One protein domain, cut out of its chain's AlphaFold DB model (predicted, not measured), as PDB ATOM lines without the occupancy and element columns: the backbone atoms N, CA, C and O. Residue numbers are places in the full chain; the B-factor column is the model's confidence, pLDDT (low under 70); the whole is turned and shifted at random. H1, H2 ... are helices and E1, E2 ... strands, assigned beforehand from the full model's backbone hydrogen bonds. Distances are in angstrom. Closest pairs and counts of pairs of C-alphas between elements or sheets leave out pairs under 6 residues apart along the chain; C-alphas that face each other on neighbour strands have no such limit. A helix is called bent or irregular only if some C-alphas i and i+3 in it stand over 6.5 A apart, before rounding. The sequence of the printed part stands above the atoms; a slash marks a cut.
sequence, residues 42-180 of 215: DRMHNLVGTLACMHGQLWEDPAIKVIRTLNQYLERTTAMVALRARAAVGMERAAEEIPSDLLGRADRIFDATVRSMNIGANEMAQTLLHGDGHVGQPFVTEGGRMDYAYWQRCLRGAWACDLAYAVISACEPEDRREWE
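Overview. This is residues 42 to 180 of the 215 residues of an uncharacterized protein of Mycobacterium parascrofulaceum ATCC BAA-614 (UniProt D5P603). The domain is an arch of two arms that meet at a small two-stranded sheet, E1 and E4. One arm is H1 and H6 side by side, with the hairpin E2 and E3 beside residues 42 to 51 of H1; the other is a triangle of H3, H4 and H5, beyond which residues 96 to 101 stick out. Along the 139 printed residues the order is H1 H2 H3 H4 H5 E1 E2 E3 E4 H6 H7, seven named helices and four named strands, mostly helix. Both sheets, E1 - E4 and E2 - E3, are antiparallel. The whole is compact, with a radius of gyration of the C-alphas of 16.0 A and spans of 42 by 34 by 25 A.

Along the chain. H1, residues 42 to 57, begins at C-alpha 42 (342.953, 210.228, 338.051) and is 22.3 A long. H2 is residues 62 to 66 and is irregular, but only just: C-alphas 63 and 66 are 6.8 A apart. H3, residues 70 to 81, measures 16.3 A, and H4, residues 83 to 93, 14.8 A. H5, residues 106 to 122, is the longest helix at 24.3 A and ends at C-alpha 122 (374.664, 214.898, 332.852). The strands are E1, 127 to 129, E2, 138 to 140, E3, 146 to 148, and E4, 155 to 157. H6, residues 159 to 170, measures 17.0 A; H7, residues 173 to 179, ends at C-alpha 179 (349.331, 204.156, 343.280).

Arrangement. H1 and H6 touch at a shallow tilt of 17 degrees, opposite ways, closest at the C-alphas of His 55 and Trp 159, 6.2 A. The closest C-alphas of H1 and E3 are those of Arg 43 and Met 146, 5.6 A. In the hairpin E2 and E3, N 139 and O 147 are 2.8 A apart. H2 touches no helix; its Ile 64 and Leu 128 of E1 have C-alphas 6.3 A apart. H5 is the hub. With residues 114 to 121 alone it touches H3, closest at Leu 70 and Ala 121, C-alphas 5.6 A apart, at 38 degrees, only just steep. H4 and H5 form a helical hairpin at a steep tilt of 45 degrees, closest at the C-alphas of Ala 88 and Ala 106, 5.2 A. H5 touches H6 at 37 degrees, only just steep, closest at the C-alphas of Gly 120 and Cys 161, 6.9 A. H4 and H6 are apart. Between E1 and E4, N 129 and O 155 are 2.8 A apart. H6 and H7 are close but not clearly touching, with the C-alphas of Val 167 and Arg 176 closest at 7.6 A. Every O i to N i+4 pair is within hydrogen-bond range in H1, H3, H4, H5, H6 and H7; H2 has 0 of 1, and 1 of 2 O i to N i+3 pairs.

Size, cuts and confidence. The two C-alphas farthest apart, those of Gly 104 and Gly 143, are 45.2 A apart. The printed part has no cut. The link from H4 to H5, 12 residues, is long. The mean pLDDT of the printed part is 93.1, and no printed residue is under 70.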
ATOM      1  N   ASP A  42     343.240 209.875 339.448       90.56
ATOM      2  CA  ASP A  42     342.953 210.228 338.051       90.56
ATOM      3  C   ASP A  42     343.497 211.608 337.660       90.56
ATOM      4  O   ASP A  42     343.995 211.804 336.547       90.56
ATOM      5  N   ARG A  43     343.440 212.587 338.573       90.69
ATOM      6  CA  ARG A  43     344.039 213.912 338.359       90.69
ATOM      7  C   ARG A  43     345.562 213.803 338.268       90.69
ATOM      8  O   ARG A  43     346.145 214.371 337.346       90.69
ATOM      9  N   MET A  44     346.190 213.020 339.145       91.50
ATOM     10  CA  MET A  44     347.632 212.770 339.083       91.50
ATOM     11  C   MET A  44     348.024 212.022 337.800       91.50
ATOM     12  O   MET A  44     348.984 212.400 337.132       91.50
ATOM     13  N   HIS A  45     347.244 211.019 337.394       91.19
ATOM     14  CA  HIS A  45     347.446 210.278 336.152       91.19
ATOM     15  C   HIS A  45     347.370 211.196 334.923       91.19
ATOM     16  O   HIS A  45     348.192 211.082 334.014       91.19
ATOM     17  N   ASN A  46     346.440 212.156 334.902       91.62
ATOM     18  CA  ASN A  46     346.369 213.156 333.835       91.62
ATOM     19  C   ASN A  46     347.646 214.006 333.741       91.62
ATOM     20  O   ASN A  46     348.171 214.181 332.639       91.62
ATOM     21  N   LEU A  47     348.161 214.485 334.879       92.12
ATOM     22  CA  LEU A  47     349.391 215.279 334.946       92.12
ATOM     23  C   LEU A  47     350.616 214.479 334.497       92.12
ATOM     24  O   LEU A  47     351.372 214.927 333.632       92.12
ATOM     25  N   VAL A  48     350.786 213.264 335.024       93.19
ATOM     26  CA  VAL A  48     351.869 212.362 334.607       93.19
ATOM     27  C   VAL A  48     351.762 212.043 333.115       93.19
ATOM     28  O   VAL A  48     352.778 212.028 332.425       93.19
ATOM     29  N   GLY A  49     350.548 211.860 332.591       92.38
ATOM     30  CA  GLY A  49     350.298 211.669 331.164       92.38
ATOM     31  C   GLY A  49     350.770 212.849 330.308       92.38
ATOM     32  O   GLY A  49     351.422 212.634 329.283       92.38
ATOM     33  N   THR A  50     350.514 214.090 330.740       94.06
ATOM     34  CA  THR A  50     351.033 215.292 330.064       94.06
ATOM     35  C   THR A  50     352.564 215.309 330.065       94.06
ATOM     36  O   THR A  50     353.170 215.491 329.006       94.06
ATOM     37  N   LEU A  51     353.202 215.074 331.220       95.25
ATOM     38  CA  LEU A  51     354.665 215.032 331.319       95.25
ATOM     39  C   LEU A  51     355.252 213.931 330.433       95.25
ATOM     40  O   LEU A  51     356.181 214.187 329.675       95.25
ATOM     41  N   ALA A  52     354.679 212.727 330.460       94.31
ATOM     42  CA  ALA A  52     355.124 211.607 329.636       94.31
ATOM     43  C   ALA A  52     355.039 211.920 328.135       94.31
ATOM     44  O   ALA A  52     355.974 211.613 327.392       94.31
ATOM     45  N   CYS A  53     353.956 212.565 327.691       93.75
ATOM     46  CA  CYS A  53     353.803 212.998 326.304       93.75
ATOM     47  C   CYS A  53     354.896 214.003 325.915       93.75
ATOM     48  O   CYS A  53     355.644 213.765 324.965       93.75
ATOM     49  N   MET A  54     355.055 215.073 326.698       93.62
ATOM     50  CA  MET A  54     356.071 216.100 326.458       93.62
ATOM     51  C   MET A  54     357.490 215.514 326.450       93.62
ATOM     52  O   MET A  54     358.274 215.780 325.537       93.62
ATOM     53  N   HIS A  55     357.817 214.696 327.452       96.44
ATOM     54  CA  HIS A  55     359.130 214.078 327.589       96.44
ATOM     55  C   HIS A  55     359.439 213.118 326.443       96.44
ATOM     56  O   HIS A  55     360.559 213.120 325.935       96.44
ATOM     57  N   GLY A  56     358.464 212.305 326.026       94.81
ATOM     58  CA  GLY A  56     358.623 211.375 324.910       94.81
ATOM     59  C   GLY A  56     358.822 212.099 323.579       94.81
ATOM     60  O   GLY A  56     359.709 211.739 322.809       94.81
ATOM     61  N   GLN A  57     358.058 213.170 323.345       93.94
ATOM     62  CA  GLN A  57     358.112 213.941 322.101       93.94
ATOM     63  C   GLN A  57     359.459 214.615 321.846       93.94
ATOM     64  O   GLN A  57     359.838 214.789 320.687       93.94
ATOM     65  N   LEU A  58     360.171 215.001 322.906       95.31
ATOM     66  CA  LEU A  58     361.464 215.687 322.825       95.31
ATOM     67  C   LEU A  58     362.606 214.861 323.427       95.31
ATOM     68  O   LEU A  58     363.635 215.409 323.827       95.31
ATOM     69  N   TRP A  59     362.429 213.539 323.475       97.62
ATOM     70  CA  TRP A  59     363.428 212.609 323.982       97.62
ATOM     71  C   TRP A  59     364.703 212.642 323.135       97.62
ATOM     72  O   TRP A  59     364.687 212.273 321.962       97.62
ATOM     73  N   GLU A  60     365.802 213.101 323.738       96.88
ATOM     74  CA  GLU A  60     367.119 213.298 323.114       96.88
ATOM     75  C   GLU A  60     367.089 214.119 321.811       96.88
ATOM     76  O   GLU A  60     368.005 214.054 320.989       96.88
ATOM     77  N   ASP A  61     366.048 214.935 321.629       96.62
ATOM     78  CA  ASP A  61     365.865 215.719 320.414       96.62
ATOM     79  C   ASP A  61     366.963 216.801 320.307       96.62
ATOM     80  O   ASP A  61     367.285 217.483 321.278       96.62
ATOM     81  N   PRO A  62     367.596 217.029 319.148       95.81
ATOM     82  CA  PRO A  62     368.598 218.087 319.024       95.81
ATOM     83  C   PRO A  62     368.051 219.503 319.299       95.81
ATOM     84  O   PRO A  62     368.825 220.378 319.693       95.81
ATOM     85  N   ALA A  63     366.745 219.739 319.136       94.31
ATOM     86  CA  ALA A  63     366.097 221.032 319.339       94.31
ATOM     87  C   ALA A  63     366.187 221.545 320.782       94.31
ATOM     88  O   ALA A  63     366.233 222.756 320.995       94.31
ATOM     89  N   ILE A  64     366.269 220.662 321.783       95.88
ATOM     90  CA  ILE A  64     366.339 221.085 323.192       95.88
ATOM     91  C   ILE A  64     367.732 221.588 323.594       95.88
ATOM     92  O   ILE A  64     367.904 222.092 324.701       95.88
ATOM     93  N   LYS A  65     368.749 221.495 322.722       94.56
ATOM     94  CA  LYS A  65     370.129 221.910 323.047       94.56
ATOM     95  C   LYS A  65     370.266 223.389 323.405       94.56
ATOM     96  O   LYS A  65     371.175 223.739 324.153       94.56
ATOM     97  N   VAL A  66     369.365 224.231 322.903       93.62
ATOM     98  CA  VAL A  66     369.321 225.672 323.205       93.62
ATOM     99  C   VAL A  66     368.698 225.980 324.570       93.62
ATOM    100  O   VAL A  66     368.766 227.113 325.042       93.62
ATOM    101  N   ILE A  67     368.073 224.987 325.208       95.31
ATOM    102  CA  ILE A  67     367.351 225.143 326.468       95.31
ATOM    103  C   ILE A  67     368.315 224.963 327.639       95.31
ATOM    104  O   ILE A  67     369.208 224.107 327.636       95.31
ATOM    105  N   ARG A  68     368.107 225.792 328.664       95.56
ATOM    106  CA  ARG A  68     368.896 225.803 329.895       95.56
ATOM    107  C   ARG A  68     368.850 224.447 330.596       95.56
ATOM    108  O   ARG A  68     367.778 223.867 330.739       95.56
ATOM    109  N   THR A  69     369.992 223.974 331.083       97.06
ATOM    110  CA  THR A  69     370.064 222.729 331.860       97.06
ATOM    111  C   THR A  69     369.638 222.926 333.317       97.06
ATOM    112  O   THR A  69     369.654 224.046 333.839       97.06
ATOM    113  N   LEU A  70     369.323 221.828 334.010       95.69
ATOM    114  CA  LEU A  70     369.109 221.817 335.465       95.69
ATOM    115  C   LEU A  70     370.273 222.470 336.235       95.69
ATOM    116  O   LEU A  70     370.038 223.298 337.114       95.69
ATOM    117  N   ASN A  71     371.522 222.179 335.861       96.19
ATOM    118  CA  ASN A  71     372.706 222.756 336.509       96.19
ATOM    119  C   ASN A  71     372.807 224.270 336.316       96.19
ATOM    120  O   ASN A  71     373.034 225.001 337.275       96.19
ATOM    121  N   GLN A  72     372.570 224.758 335.097       95.75
ATOM    122  CA  GLN A  72     372.559 226.198 334.826       95.75
ATOM    123  C   GLN A  72     371.430 226.910 335.584       95.75
ATOM    124  O   GLN A  72     371.557 228.080 335.950       95.75
ATOM    125  N   TYR A  73     370.300 226.232 335.802       94.25
ATOM    126  CA  TYR A  73     369.229 226.749 336.645       94.25
ATOM    127  C   TYR A  73     369.649 226.814 338.121       94.25
ATOM    128  O   TYR A  73     369.467 227.860 338.749       94.25
ATOM    129  N   LEU A  74     370.249 225.749 338.652       93.81
ATOM    130  CA  LEU A  74     370.751 225.697 340.023       93.81
ATOM    131  C   LEU A  74     371.800 226.786 340.284       93.81
ATOM    132  O   LEU A  74     371.694 227.506 341.274       93.81
ATOM    133  N   GLU A  75     372.769 226.945 339.384       94.44
ATOM    134  CA  GLU A  75     373.832 227.954 339.471       94.44
ATOM    135  C   GLU A  75     373.247 229.369 339.536       94.44
ATOM    136  O   GLU A  75     373.490 230.111 340.490       94.44
ATOM    137  N   ARG A  76     372.396 229.728 338.565       93.25
ATOM    138  CA  ARG A  76     371.767 231.056 338.507       93.25
ATOM    139  C   ARG A  76     370.899 231.332 339.723       93.25
ATOM    140  O   ARG A  76     370.934 232.430 340.266       93.25
ATOM    141  N   THR A  77     370.114 230.353 340.151       90.81
ATOM    142  CA  THR A  77     369.225 230.529 341.303       90.81
ATOM    143  C   THR A  77     370.030 230.652 342.591       90.81
ATOM    144  O   THR A  77     369.738 231.518 343.413       90.81
ATOM    145  N   THR A  78     371.106 229.878 342.738       92.75
ATOM    146  CA  THR A  78     372.032 230.009 343.871       92.75
ATOM    147  C   THR A  78     372.662 231.397 343.906       92.75
ATOM    148  O   THR A  78     372.673 232.013 344.967       92.75
ATOM    149  N   ALA A  79     373.096 231.925 342.759       92.69
ATOM    150  CA  ALA A  79     373.651 233.274 342.667       92.69
ATOM    151  C   ALA A  79     372.627 234.376 343.003       92.69
ATOM    152  O   ALA A  79     372.996 235.394 343.578       92.69
ATOM    153  N   MET A  80     371.345 234.179 342.675       92.56
ATOM    154  CA  MET A  80     370.294 235.171 342.939       92.56
ATOM    155  C   MET A  80     369.805 235.181 344.391       92.56
ATOM    156  O   MET A  80     369.527 236.254 344.920       92.56
ATOM    157  N   VAL A  81     369.634 234.013 345.024       91.44
ATOM    158  CA  VAL A  81     368.949 233.922 346.330       91.44
ATOM    159  C   VAL A  81     369.725 233.178 347.417       91.44
ATOM    160  O   VAL A  81     369.190 232.993 348.506       91.44
ATOM    161  N   ALA A  82     370.968 232.759 347.161       93.31
ATOM    162  CA  ALA A  82     371.772 231.959 348.090       93.31
ATOM    163  C   ALA A  82     371.016 230.706 348.579       93.31
ATOM    164  O   ALA A  82     370.764 230.531 349.774       93.31
ATOM    165  N   LEU A  83     370.627 229.837 347.634       92.44
ATOM    166  CA  LEU A  83     369.725 228.700 347.869       92.44
ATOM    167  C   LEU A  83     370.093 227.833 349.081       92.44
ATOM    168  O   LEU A  83     369.197 227.441 349.821       92.44
ATOM    169  N   ARG A  84     371.385 227.572 349.324       94.44
ATOM    170  CA  ARG A  84     371.836 226.785 350.484       94.44
ATOM    171  C   ARG A  84     371.405 227.416 351.810       94.44
ATOM    172  O   ARG A  84     370.777 226.761 352.634       94.44
ATOM    173  N   ALA A  85     371.668 228.711 351.982       94.56
ATOM    174  CA  ALA A  85     371.242 229.446 353.171       94.56
ATOM    175  C   ALA A  85     369.708 229.514 353.266       94.56
ATOM    176  O   ALA A  85     369.141 229.411 354.352       94.56
ATOM    177  N   ARG A  86     369.014 229.639 352.126       94.69
ATOM    178  CA  ARG A  86     367.543 229.645 352.097       94.69
ATOM    179  C   ARG A  86     366.929 228.294 352.440       94.69
ATOM    180  O   ARG A  86     365.853 228.292 353.025       94.69
ATOM    181  N   ALA A  87     367.600 227.182 352.150       93.50
ATOM    182  CA  ALA A  87     367.156 225.860 352.575       93.50
ATOM    183  C   ALA A  87     367.139 225.742 354.108       93.50
ATOM    184  O   ALA A  87     366.161 225.252 354.665       93.50
ATOM    185  N   ALA A  88     368.164 226.262 354.795       94.62
ATOM    186  CA  ALA A  88     368.200 226.295 356.260       94.62
ATOM    187  C   ALA A  88     367.075 227.163 356.849       94.62
ATOM    188  O   ALA A  88     366.338 226.708 357.719       94.62
ATOM    189  N   VAL A  89     366.873 228.371 356.308       95.88
ATOM    190  CA  VAL A  89     365.768 229.259 356.725       95.88
ATOM    191  C   VAL A  89     364.399 228.627 356.450       95.88
ATOM    192  O   VAL A  89     363.477 228.770 357.247       95.88
ATOM    193  N   GLY A  90     364.243 227.942 355.315       94.12
ATOM    194  CA  GLY A  90     363.014 227.228 354.974       94.12
ATOM    195  C   GLY A  90     362.716 226.106 355.965       94.12
ATOM    196  O   GLY A  90     361.584 225.996 356.421       94.12
ATOM    197  N   MET A  91     363.737 225.336 356.349       95.75
ATOM    198  CA  MET A  91     363.607 224.278 357.351       95.75
ATOM    199  C   MET A  91     363.191 224.819 358.721       95.75
ATOM    200  O   MET A  91     362.328 224.233 359.359       95.75
ATOM    201  N   GLU A  92     363.768 225.937 359.159       95.94
ATOM    202  CA  GLU A  92     363.384 226.588 360.416       95.94
ATOM    203  C   GLU A  92     361.920 227.053 360.386       95.94
ATOM    204  O   GLU A  92     361.155 226.787 361.309       95.94
ATOM    205  N   ARG A  93     361.505 227.713 359.300       97.00
ATOM    206  CA  ARG A  93     360.146 228.264 359.166       97.00
ATOM    207  C   ARG A  93     359.064 227.206 358.984       97.00
ATOM    208  O   ARG A  93     357.915 227.479 359.299       97.00
ATOM    209  N   ALA A  94     359.424 226.048 358.443       95.19
ATOM    210  CA  ALA A  94     358.522 224.926 358.210       95.19
ATOM    211  C   ALA A  94     358.764 223.780 359.207       95.19
ATOM    212  O   ALA A  94     358.438 222.636 358.909       95.19
ATOM    213  N   ALA A  95     359.362 224.060 360.370       95.94
ATOM    214  CA  ALA A  95     359.760 223.021 361.318       95.94
ATOM    215  C   ALA A  95     358.584 222.152 361.801       95.94
ATOM    216  O   ALA A  95     358.786 220.977 362.086       95.94
ATOM    217  N   GLU A  96     357.371 222.711 361.851       96.69
ATOM    218  CA  GLU A  96     356.144 221.994 362.231       96.69
ATOM    219  C   GLU A  96     355.666 221.004 361.152       96.69
ATOM    220  O   GLU A  96     355.009 220.019 361.475       96.69
ATOM    221  N   GLU A  97     356.051 221.219 359.890       90.94
ATOM    222  CA  GLU A  97     355.673 220.386 358.735       90.94
ATOM    223  C   GLU A  97     356.744 219.337 358.386       90.94
ATOM    224  O   GLU A  97     356.517 218.417 357.598       90.94
ATOM    225  N   ILE A  98     357.957 219.494 358.923       91.44
ATOM    226  CA  ILE A  98     359.106 218.653 358.593       91.44
ATOM    227  C   ILE A  98     359.259 217.565 359.662       91.44
ATOM    228  O   ILE A  98     359.358 217.887 360.847       91.44
ATOM    229  N   PRO A  99     359.370 216.279 359.271       92.38
ATOM    230  CA  PRO A  99     359.675 215.200 360.203       92.38
ATOM    231  C   PRO A  99     360.872 215.530 361.101       92.38
ATOM    232  O   PRO A  99     361.914 215.997 360.632       92.38
ATOM    233  N   SER A 100     360.734 215.281 362.405       94.62
ATOM    234  CA  SER A 100     361.717 215.708 363.411       94.62
ATOM    235  C   SER A 100     363.114 215.116 363.190       94.62
ATOM    236  O   SER A 100     364.114 215.742 363.534       94.62
ATOM    237  N   ASP A 101     363.204 213.948 362.556       95.00
ATOM    238  CA  ASP A 101     364.454 213.292 362.180       95.00
ATOM    239  C   ASP A 101     365.164 213.951 360.982       95.00
ATOM    240  O   ASP A 101     366.338 213.666 360.718       95.00
ATOM    241  N   LEU A 102     364.487 214.841 360.251       93.88
ATOM    242  CA  LEU A 102     365.053 215.648 359.168       93.88
ATOM    243  C   LEU A 102     365.460 217.055 359.616       93.88
ATOM    244  O   LEU A 102     366.266 217.694 358.929       93.88
ATOM    245  N   LEU A 103     364.969 217.531 360.763       96.44
ATOM    246  CA  LEU A 103     365.359 218.825 361.317       96.44
ATOM    247  C   LEU A 103     366.870 218.874 361.599       96.44
ATOM    248  O   LEU A 103     367.501 217.891 361.986       96.44
ATOM    249  N   GLY A 104     367.483 220.031 361.339       95.75
ATOM    250  CA  GLY A 104     368.933 220.226 361.447       95.75
ATOM    251  C   GLY A 104     369.758 219.593 360.315       95.75
ATOM    252  O   GLY A 104     370.981 219.696 360.326       95.75
ATOM    253  N   ARG A 105     369.128 218.962 359.310       96.69
ATOM    254  CA  ARG A 105     369.822 218.306 358.181       96.69
ATOM    255  C   ARG A 105     369.757 219.092 356.867       96.69
ATOM    256  O   ARG A 105     369.930 218.502 355.800       96.69
ATOM    257  N   ALA A 106     369.524 220.406 356.925       95.75
ATOM    258  CA  ALA A 106     369.353 221.258 355.742       95.75
ATOM    259  C   ALA A 106     370.518 221.142 354.744       95.75
ATOM    260  O   ALA A 106     370.278 220.978 353.550       95.75
ATOM    261  N   ASP A 107     371.763 221.139 355.227       96.06
ATOM    262  CA  ASP A 107     372.952 220.985 354.379       96.06
ATOM    263  C   ASP A 107     372.975 219.645 353.642       96.06
ATOM    264  O   ASP A 107     373.144 219.604 352.426       96.06
ATOM    265  N   ARG A 108     372.725 218.545 354.362       96.12
ATOM    266  CA  ARG A 108     372.680 217.200 353.774       96.12
ATOM    267  C   ARG A 108     371.599 217.096 352.698       96.12
ATOM    268  O   ARG A 108     371.835 216.490 351.656       96.12
ATOM    269  N   ILE A 109     370.414 217.652 352.957       94.31
ATOM    270  CA  ILE A 109     369.298 217.649 352.001       94.31
ATOM    271  C   ILE A 109     369.648 218.505 350.783       94.31
ATOM    272  O   ILE A 109     369.436 218.073 349.652       94.31
ATOM    273  N   PHE A 110     370.237 219.684 350.993       95.44
ATOM    274  CA  PHE A 110     370.680 220.542 349.902       95.44
ATOM    275  C   PHE A 110     371.724 219.843 349.024       95.44
ATOM    276  O   PHE A 110     371.562 219.801 347.806       95.44
ATOM    277  N   ASP A 111     372.741 219.222 349.620       97.06
ATOM    278  CA  ASP A 111     373.783 218.499 348.884       97.06
ATOM    279  C   ASP A 111     373.210 217.297 348.105       97.06
ATOM    280  O   ASP A 111     373.641 217.013 346.982       97.06
ATOM    281  N   ALA A 112     372.198 216.615 348.654       96.12
ATOM    282  CA  ALA A 112     371.469 215.565 347.944       96.12
ATOM    283  C   ALA A 112     370.682 216.116 346.739       96.12
ATOM    284  O   ALA A 112     370.749 215.527 345.660       96.12
ATOM    285  N   THR A 113     370.015 217.265 346.884       93.88
ATOM    286  CA  THR A 113     369.315 217.954 345.785       93.88
ATOM    287  C   THR A 113     370.284 218.397 344.688       93.88
ATOM    288  O   THR A 113     370.030 218.186 343.503       93.88
ATOM    289  N   VAL A 114     371.438 218.963 345.050       96.31
ATOM    290  CA  VAL A 114     372.480 219.328 344.075       96.31
ATOM    291  C   VAL A 114     372.964 218.090 343.319       96.31
ATOM    292  O   VAL A 114     373.108 218.119 342.096       96.31
ATOM    293  N   ARG A 115     373.178 216.974 344.022       97.38
ATOM    294  CA  ARG A 115     373.572 215.705 343.402       97.38
ATOM    295  C   ARG A 115     372.507 215.181 342.437       97.38
ATOM    296  O   ARG A 115     372.858 214.814 341.321       97.38
ATOM    297  N   SER A 116     371.230 215.176 342.819       95.69
ATOM    298  CA  SER A 116     370.156 214.694 341.941       95.69
ATOM    299  C   SER A 116     370.009 215.555 340.685       95.69
ATOM    300  O   SER A 116     369.804 215.021 339.597       95.69
ATOM    301  N   MET A 117     370.173 216.876 340.805       95.81
ATOM    302  CA  MET A 117     370.164 217.783 339.652       95.81
ATOM    303  C   MET A 117     371.351 217.538 338.714       95.81
ATOM    304  O   MET A 117     371.164 217.543 337.498       95.81
ATOM    305  N   ASN A 118     372.541 217.258 339.259       97.50
ATOM    306  CA  ASN A 118     373.719 216.906 338.465       97.50
ATOM    307  C   ASN A 118     373.529 215.598 337.688       97.50
ATOM    308  O   ASN A 118     373.831 215.564 336.495       97.50
ATOM    309  N   ILE A 119     372.988 214.559 338.331       97.12
ATOM    310  CA  ILE A 119     372.653 213.287 337.670       97.12
ATOM    311  C   ILE A 119     371.658 213.551 336.534       97.12
ATOM    312  O   ILE A 119     371.885 213.152 335.391       97.12
ATOM    313  N   GLY A 120     370.590 214.302 336.818       96.56
ATOM    314  CA  GLY A 120     369.570 214.629 335.825       96.56
ATOM    315  C   GLY A 120     370.083 215.485 334.661       96.56
ATOM    316  O   GLY A 120     369.549 215.405 333.555       96.56
ATOM    317  N   ALA A 121     371.115 216.298 334.880       96.88
ATOM    318  CA  ALA A 121     371.711 217.141 333.847       96.88
ATOM    319  C   ALA A 121     372.730 216.408 332.962       96.88
ATOM    320  O   ALA A 121     372.879 216.786 331.802       96.88
ATOM    321  N   ASN A 122     373.449 215.414 333.499       96.56
ATOM    322  CA  ASN A 122     374.664 214.898 332.852       96.56
ATOM    323  C   ASN A 122     374.677 213.383 332.617       96.56
ATOM    324  O   ASN A 122     375.374 212.928 331.717       96.56
ATOM    325  N   GLU A 123     373.943 212.598 333.406       96.62
ATOM    326  CA  GLU A 123     374.084 211.131 333.426       96.62
ATOM    327  C   GLU A 123     372.867 210.400 332.847       96.62
ATOM    328  O   GLU A 123     372.914 209.200 332.584       96.62
ATOM    329  N   MET A 124     371.765 211.115 332.630       96.19
ATOM    330  CA  MET A 124     370.510 210.565 332.125       96.19
ATOM    331  C   MET A 124     370.172 211.117 330.740       96.19
ATOM    332  O   MET A 124     370.590 212.218 330.372       96.19
ATOM    333  N   ALA A 125     369.348 210.378 329.994       96.69
ATOM    334  CA  ALA A 125     368.791 210.848 328.730       96.69
ATOM    335  C   ALA A 125     368.062 212.190 328.917       96.69
ATOM    336  O   ALA A 125     367.310 212.387 329.877       96.69
ATOM    337  N   GLN A 126     368.323 213.117 327.999       98.00
ATOM    338  CA  GLN A 126     367.867 214.499 328.094       98.00
ATOM    339  C   GLN A 126     366.549 214.683 327.346       98.00
ATOM    340  O   GLN A 126     366.408 214.231 326.215       98.00
ATOM    341  N   THR A 127     365.606 215.404 327.944       98.31
ATOM    342  CA  THR A 127     364.353 215.813 327.298       98.31
ATOM    343  C   THR A 127     363.965 217.236 327.715       98.31
ATOM    344  O   THR A 127     364.639 217.853 328.550       98.31
ATOM    345  N   LEU A 128     362.909 217.785 327.111       97.81
ATOM    346  CA  LEU A 128     362.272 219.006 327.594       97.81
ATOM    347  C   LEU A 128     361.603 218.730 328.940       97.81
ATOM    348  O   LEU A 128     360.852 217.766 329.078       97.81
ATOM    349  N   LEU A 129     361.852 219.612 329.896       98.00
ATOM    350  CA  LEU A 129     361.210 219.642 331.200       98.00
ATOM    351  C   LEU A 129     360.265 220.838 331.278       98.00
ATOM    352  O   LEU A 129     360.603 221.919 330.797       98.00
ATOM    353  N   HIS A 130     359.142 220.668 331.966       96.62
ATOM    354  CA  HIS A 130     358.319 221.753 332.483       96.62
ATOM    355  C   HIS A 130     359.136 222.590 333.477       96.62
ATOM    356  O   HIS A 130     359.041 223.816 333.484       96.62
ATOM    357  N   GLY A 131     359.950 221.938 334.317       94.38
ATOM    358  CA  GLY A 131     360.916 222.587 335.210       94.38
ATOM    359  C   GLY A 131     360.309 223.267 336.440       94.38
ATOM    360  O   GLY A 131     361.032 223.897 337.214       94.38
ATOM    361  N   ASP A 132     358.992 223.161 336.628       93.06
ATOM    362  CA  ASP A 132     358.292 223.673 337.811       93.06
ATOM    363  C   ASP A 132     356.962 222.955 338.073       93.06
ATOM    364  O   ASP A 132     356.051 223.558 338.614       93.06
ATOM    365  N   GLY A 133     356.821 221.688 337.666       91.06
ATOM    366  CA  GLY A 133     355.543 220.960 337.627       91.06
ATOM    367  C   GLY A 133     354.929 220.575 338.983       91.06
ATOM    368  O   GLY A 133     354.398 219.473 339.105       91.06
ATOM    369  N   HIS A 134     355.004 221.441 339.996       91.62
ATOM    370  CA  HIS A 134     354.440 221.219 341.325       91.62
ATOM    371  C   HIS A 134     352.918 221.436 341.368       91.62
ATOM    372  O   HIS A 134     352.357 222.093 340.493       91.62
ATOM    373  N   VAL A 135     352.252 220.960 342.428       89.19
ATOM    374  CA  VAL A 135     350.778 220.978 342.619       89.19
ATOM    375  C   VAL A 135     350.091 222.345 342.456       89.19
ATOM    376  O   VAL A 135     348.882 222.420 342.262       89.19
ATOM    377  N   GLY A 136     350.849 223.442 342.504       87.88
ATOM    378  CA  GLY A 136     350.327 224.802 342.343       87.88
ATOM    379  C   GLY A 136     350.257 225.295 340.894       87.88
ATOM    380  O   GLY A 136     349.661 226.343 340.656       87.88
ATOM    381  N   GLN A 137     350.870 224.579 339.945       89.44
ATOM    382  CA  GLN A 137     350.865 224.934 338.521       89.44
ATOM    383  C   GLN A 137     349.669 224.408 337.710       89.44
ATOM    384  O   GLN A 137     349.310 225.055 336.724       89.44
ATOM    385  N   PRO A 138     349.059 223.256 338.047       90.50
ATOM    386  CA  PRO A 138     347.929 222.738 337.296       90.50
ATOM    387  C   PRO A 138     346.677 223.620 337.285       90.50
ATOM    388  O   PRO A 138     346.415 224.406 338.196       90.50
ATOM    389  N   PHE A 139     345.852 223.403 336.265       88.31
ATOM    390  CA  PHE A 139     344.483 223.897 336.140       88.31
ATOM    391  C   PHE A 139     343.543 222.746 335.765       88.31
ATOM    392  O   PHE A 139     343.995 221.656 335.408       88.31
ATOM    393  N   VAL A 140     342.232 222.980 335.845       87.12
ATOM    394  CA  VAL A 140     341.219 222.001 335.435       87.12
ATOM    395  C   VAL A 140     340.445 222.567 334.252       87.12
ATOM    396  O   VAL A 140     339.995 223.709 334.277       87.12
ATOM    397  N   THR A 141     340.338 221.783 333.185       86.88
ATOM    398  CA  THR A 141     339.557 222.153 332.004       86.88
ATOM    399  C   THR A 141     338.062 222.093 332.308       86.88
ATOM    400  O   THR A 141     337.637 221.432 333.253       86.88
ATOM    401  N   GLU A 142     337.236 222.710 331.460       85.12
ATOM    402  CA  GLU A 142     335.770 222.585 331.536       85.12
ATOM    403  C   GLU A 142     335.302 221.114 331.563       85.12
ATOM    404  O   GLU A 142     334.371 220.762 332.279       85.12
ATOM    405  N   GLY A 143     336.005 220.228 330.849       84.69
ATOM    406  CA  GLY A 143     335.746 218.784 330.838       84.69
ATOM    407  C   GLY A 143     336.256 218.021 332.069       84.69
ATOM    408  O   GLY A 143     336.272 216.793 332.049       84.69
ATOM    409  N   GLY A 144     336.732 218.708 333.110       85.88
ATOM    410  CA  GLY A 144     337.194 218.103 334.362       85.88
ATOM    411  C   GLY A 144     338.594 217.481 334.309       85.88
ATOM    412  O   GLY A 144     339.061 216.943 335.316       85.88
ATOM    413  N   ARG A 145     339.298 217.564 333.172       88.50
ATOM    414  CA  ARG A 145     340.674 217.061 333.045       88.50
ATOM    415  C   ARG A 145     341.654 218.051 333.667       88.50
ATOM    416  O   ARG A 145     341.590 219.242 333.387       88.50
ATOM    417  N   MET A 146     342.594 217.548 334.462       90.38
ATOM    418  CA  MET A 146     343.672 218.360 335.030       90.38
ATOM    419  C   MET A 146     344.885 218.412 334.089       90.38
ATOM    420  O   MET A 146     345.275 217.380 333.545       90.38
ATOM    421  N   ASP A 147     345.469 219.595 333.888       91.19
ATOM    422  CA  ASP A 147     346.655 219.791 333.040       91.19
ATOM    423  C   ASP A 147     347.560 220.927 333.549       91.19
ATOM    424  O   ASP A 147     347.183 221.661 334.460       91.19
ATOM    425  N   TYR A 148     348.756 221.076 332.978       90.69
ATOM    426  CA  TYR A 148     349.763 222.056 333.388       90.69
ATOM    427  C   TYR A 148     349.612 223.426 332.716       90.69
ATOM    428  O   TYR A 148     349.521 223.539 331.490       90.69
ATOM    429  N   ALA A 149     349.683 224.487 333.521       88.50
ATOM    430  CA  ALA A 149     349.889 225.858 333.061       88.50
ATOM    431  C   ALA A 149     351.312 226.348 333.397       88.50
ATOM    432  O   ALA A 149     352.112 225.628 333.982       88.50
ATOM    433  N   TYR A 150     351.614 227.605 333.052       85.75
ATOM    434  CA  TYR A 150     352.820 228.316 333.508       85.75
ATOM    435  C   TYR A 150     354.165 227.706 333.059       85.75
ATOM    436  O   TYR A 150     355.072 227.405 333.837       85.75
ATOM    437  N   TRP A 151     354.338 227.654 331.741       88.12
ATOM    438  CA  TRP A 151     355.507 227.109 331.042       88.12
ATOM    439  C   TRP A 151     356.764 228.003 331.043       88.12
ATOM    440  O   TRP A 151     357.725 227.743 330.322       88.12
ATOM    441  N   GLN A 152     356.813 229.082 331.832       84.75
ATOM    442  CA  GLN A 152     357.956 230.016 331.843       84.75
ATOM    443  C   GLN A 152     359.265 229.407 332.380       84.75
ATOM    444  O   GLN A 152     360.317 230.046 332.319       84.75
ATOM    445  N   ARG A 153     359.194 228.203 332.951       89.38
ATOM    446  CA  ARG A 153     360.281 227.524 333.660       89.38
ATOM    447  C   ARG A 153     360.884 226.355 332.896       89.38
ATOM    448  O   ARG A 153     361.681 225.644 333.491       89.38
ATOM    449  N   CYS A 154     360.572 226.183 331.611       95.69
ATOM    450  CA  CYS A 154     361.076 225.040 330.864       95.69
ATOM    451  C   CYS A 154     362.606 224.913 330.924       95.69
ATOM    452  O   CYS A 154     363.347 225.879 330.710       95.69
ATOM    453  N   LEU A 155     363.065 223.691 331.186       97.00
ATOM    454  CA  LEU A 155     364.475 223.316 331.273       97.00
ATOM    455  C   LEU A 155     364.755 222.124 330.361       97.00
ATOM    456  O   LEU A 155     363.859 221.542 329.756       97.00
ATOM    457  N   ARG A 156     366.023 221.747 330.279       97.62
ATOM    458  CA  ARG A 156     366.472 220.471 329.743       97.62
ATOM    459  C   ARG A 156     367.120 219.646 330.850       97.62
ATOM    460  O   ARG A 156     367.934 220.166 331.619       97.62
ATOM    461  N   GLY A 157     366.769 218.369 330.907       97.56
ATOM    462  CA  GLY A 157     367.287 217.425 331.891       97.56
ATOM    463  C   GLY A 157     366.581 216.079 331.814       97.56
ATOM    464  O   GLY A 157     365.882 215.782 330.844       97.56
ATOM    465  N   ALA A 158     366.747 215.281 332.861       97.38
ATOM    466  CA  ALA A 158     366.062 214.009 333.019       97.38
ATOM    467  C   ALA A 158     364.570 214.189 333.312       97.38
ATOM    468  O   ALA A 158     364.193 214.925 334.225       97.38
ATOM    469  N   TRP A 159     363.738 213.414 332.612       96.62
ATOM    470  CA  TRP A 159     362.288 213.308 332.840       96.62
ATOM    471  C   TRP A 159     361.924 213.059 334.316       96.62
ATOM    472  O   TRP A 159     360.911 213.543 334.815       96.62
ATOM    473  N   ALA A 160     362.782 212.330 335.038       95.38
ATOM    474  CA  ALA A 160     362.569 211.974 336.434       95.38
ATOM    475  C   ALA A 160     362.481 213.201 337.357       95.38
ATOM    476  O   ALA A 160     361.840 213.120 338.401       95.38
ATOM    477  N   CYS A 161     363.084 214.336 336.987       95.19
ATOM    478  CA  CYS A 161     363.013 215.558 337.787       95.19
ATOM    479  C   CYS A 161     361.594 216.137 337.838       95.19
ATOM    480  O   CYS A 161     361.132 216.487 338.923       95.19
ATOM    481  N   ASP A 162     360.892 216.203 336.703       95.88
ATOM    482  CA  ASP A 162     359.507 216.686 336.680       95.88
ATOM    483  C   ASP A 162     358.563 215.686 337.348       95.88
ATOM    484  O   ASP A 162     357.722 216.100 338.143       95.88
ATOM    485  N   LEU A 163     358.736 214.378 337.099       94.44
ATOM    486  CA  LEU A 163     357.909 213.366 337.762       94.44
ATOM    487  C   LEU A 163     358.063 213.440 339.286       94.44
ATOM    488  O   LEU A 163     357.064 213.491 340.001       94.44
ATOM    489  N   ALA A 164     359.303 213.461 339.784       93.31
ATOM    490  CA  ALA A 164     359.563 213.528 341.215       93.31
ATOM    491  C   ALA A 164     358.970 214.802 341.824       93.31
ATOM    492  O   ALA A 164     358.336 214.732 342.872       93.31
ATOM    493  N   TYR A 165     359.120 215.957 341.170       93.19
ATOM    494  CA  TYR A 165     358.606 217.212 341.713       93.19
ATOM    495  C   TYR A 165     357.070 217.259 341.721       93.19
ATOM    496  O   TYR A 165     356.469 217.683 342.714       93.19
ATOM    497  N   ALA A 166     356.430 216.754 340.663       92.50
ATOM    498  CA  ALA A 166     354.981 216.620 340.591       92.50
ATOM    499  C   ALA A 166     354.458 215.719 341.715       92.50
ATOM    500  O   ALA A 166     353.660 216.164 342.534       92.50
ATOM    501  N   VAL A 167     354.971 214.490 341.824       91.06
ATOM    502  CA  VAL A 167     354.522 213.513 342.828       91.06
ATOM    503  C   VAL A 167     354.791 214.003 344.252       91.06
ATOM    504  O   VAL A 167     353.909 213.922 345.106       91.06
ATOM    505  N   ILE A 168     355.989 214.542 344.519       89.25
ATOM    506  CA  ILE A 168     356.383 214.951 345.874       89.25
ATOM    507  C   ILE A 168     355.552 216.129 346.382       89.25
ATOM    508  O   ILE A 168     355.301 216.210 347.582       89.25
ATOM    509  N   SER A 169     355.126 217.022 345.490       88.56
ATOM    510  CA  SER A 169     354.316 218.183 345.868       88.56
ATOM    511  C   SER A 169     352.810 217.919 345.883       88.56
ATOM    512  O   SER A 169     352.088 218.692 346.500       88.56
ATOM    513  N   ALA A 170     352.333 216.876 345.198       87.81
ATOM    514  CA  ALA A 170     350.906 216.629 344.983       87.81
ATOM    515  C   ALA A 170     350.307 215.499 345.825       87.81
ATOM    516  O   ALA A 170     349.113 215.530 346.115       87.81
ATOM    517  N   CYS A 171     351.096 214.466 346.123       88.81
ATOM    518  CA  CYS A 171     350.589 213.210 346.675       88.81
ATOM    519  C   CYS A 171     351.019 213.044 348.128       88.81
ATOM    520  O   CYS A 171     352.195 213.257 348.435       88.81
ATOM    521  N   GLU A 172     350.134 212.543 348.983       86.81
ATOM    522  CA  GLU A 172     350.535 212.075 350.311       86.81
ATOM    523  C   GLU A 172     351.430 210.826 350.204       86.81
ATOM    524  O   GLU A 172     351.366 210.099 349.203       86.81
ATOM    525  N   PRO A 173     352.294 210.536 351.193       86.62
ATOM    526  CA  PRO A 173     353.125 209.333 351.179       86.62
ATOM    527  C   PRO A 173     352.328 208.033 350.999       86.62
ATOM    528  O   PRO A 173     352.826 207.095 350.376       86.62
ATOM    529  N   GLU A 174     351.111 207.962 351.537       88.75
ATOM    530  CA  GLU A 174     350.209 206.813 351.423       88.75
ATOM    531  C   GLU A 174     349.718 206.629 349.986       88.75
ATOM    532  O   GLU A 174     349.818 205.521 349.463       88.75
ATOM    533  N   ASP A 175     349.298 207.714 349.326       89.38
ATOM    534  CA  ASP A 175     348.870 207.696 347.921       89.38
ATOM    535  C   ASP A 175     349.979 207.175 347.011       89.38
ATOM    536  O   ASP A 175     349.749 206.332 346.153       89.38
ATOM    537  N   ARG A 176     351.222 207.620 347.230       86.69
ATOM    538  CA  ARG A 176     352.373 207.167 346.431       86.69
ATOM    539  C   ARG A 176     352.579 205.659 346.548       86.69
ATOM    540  O   ARG A 176     352.818 205.000 345.545       86.69
ATOM    541  N   ARG A 177     352.463 205.117 347.764       85.19
ATOM    542  CA  ARG A 177     352.608 203.677 348.023       85.19
ATOM    543  C   ARG A 177     351.459 202.858 347.438       85.19
ATOM    544  O   ARG A 177     351.684 201.718 347.053       85.19
ATOM    545  N   GLU A 178     350.254 203.416 347.405       86.75
ATOM    546  CA  GLU A 178     349.072 202.753 346.849       86.75
ATOM    547  C   GLU A 178     349.059 202.782 345.315       86.75
ATOM    548  O   GLU A 178     348.693 201.798 344.675       86.75
ATOM    549  N   TRP A 179     349.454 203.908 344.718       84.31
ATOM    550  CA  TRP A 179     349.331 204.156 343.280       84.31
ATOM    551  C   TRP A 179     350.544 203.689 342.476       84.31
ATOM    552  O   TRP A 179     350.438 203.499 341.264       84.31
ATOM    553  N   GLU A 180     351.698 203.489 343.119       72.12
ATOM    554  CA  GLU A 180     352.826 202.806 342.491       72.12
ATOM    555  C   GLU A 180     352.439 201.345 342.200       72.12
ATOM    556  O   GLU A 180     352.177 200.573 343.127       72.12
TER     557      GLU A 180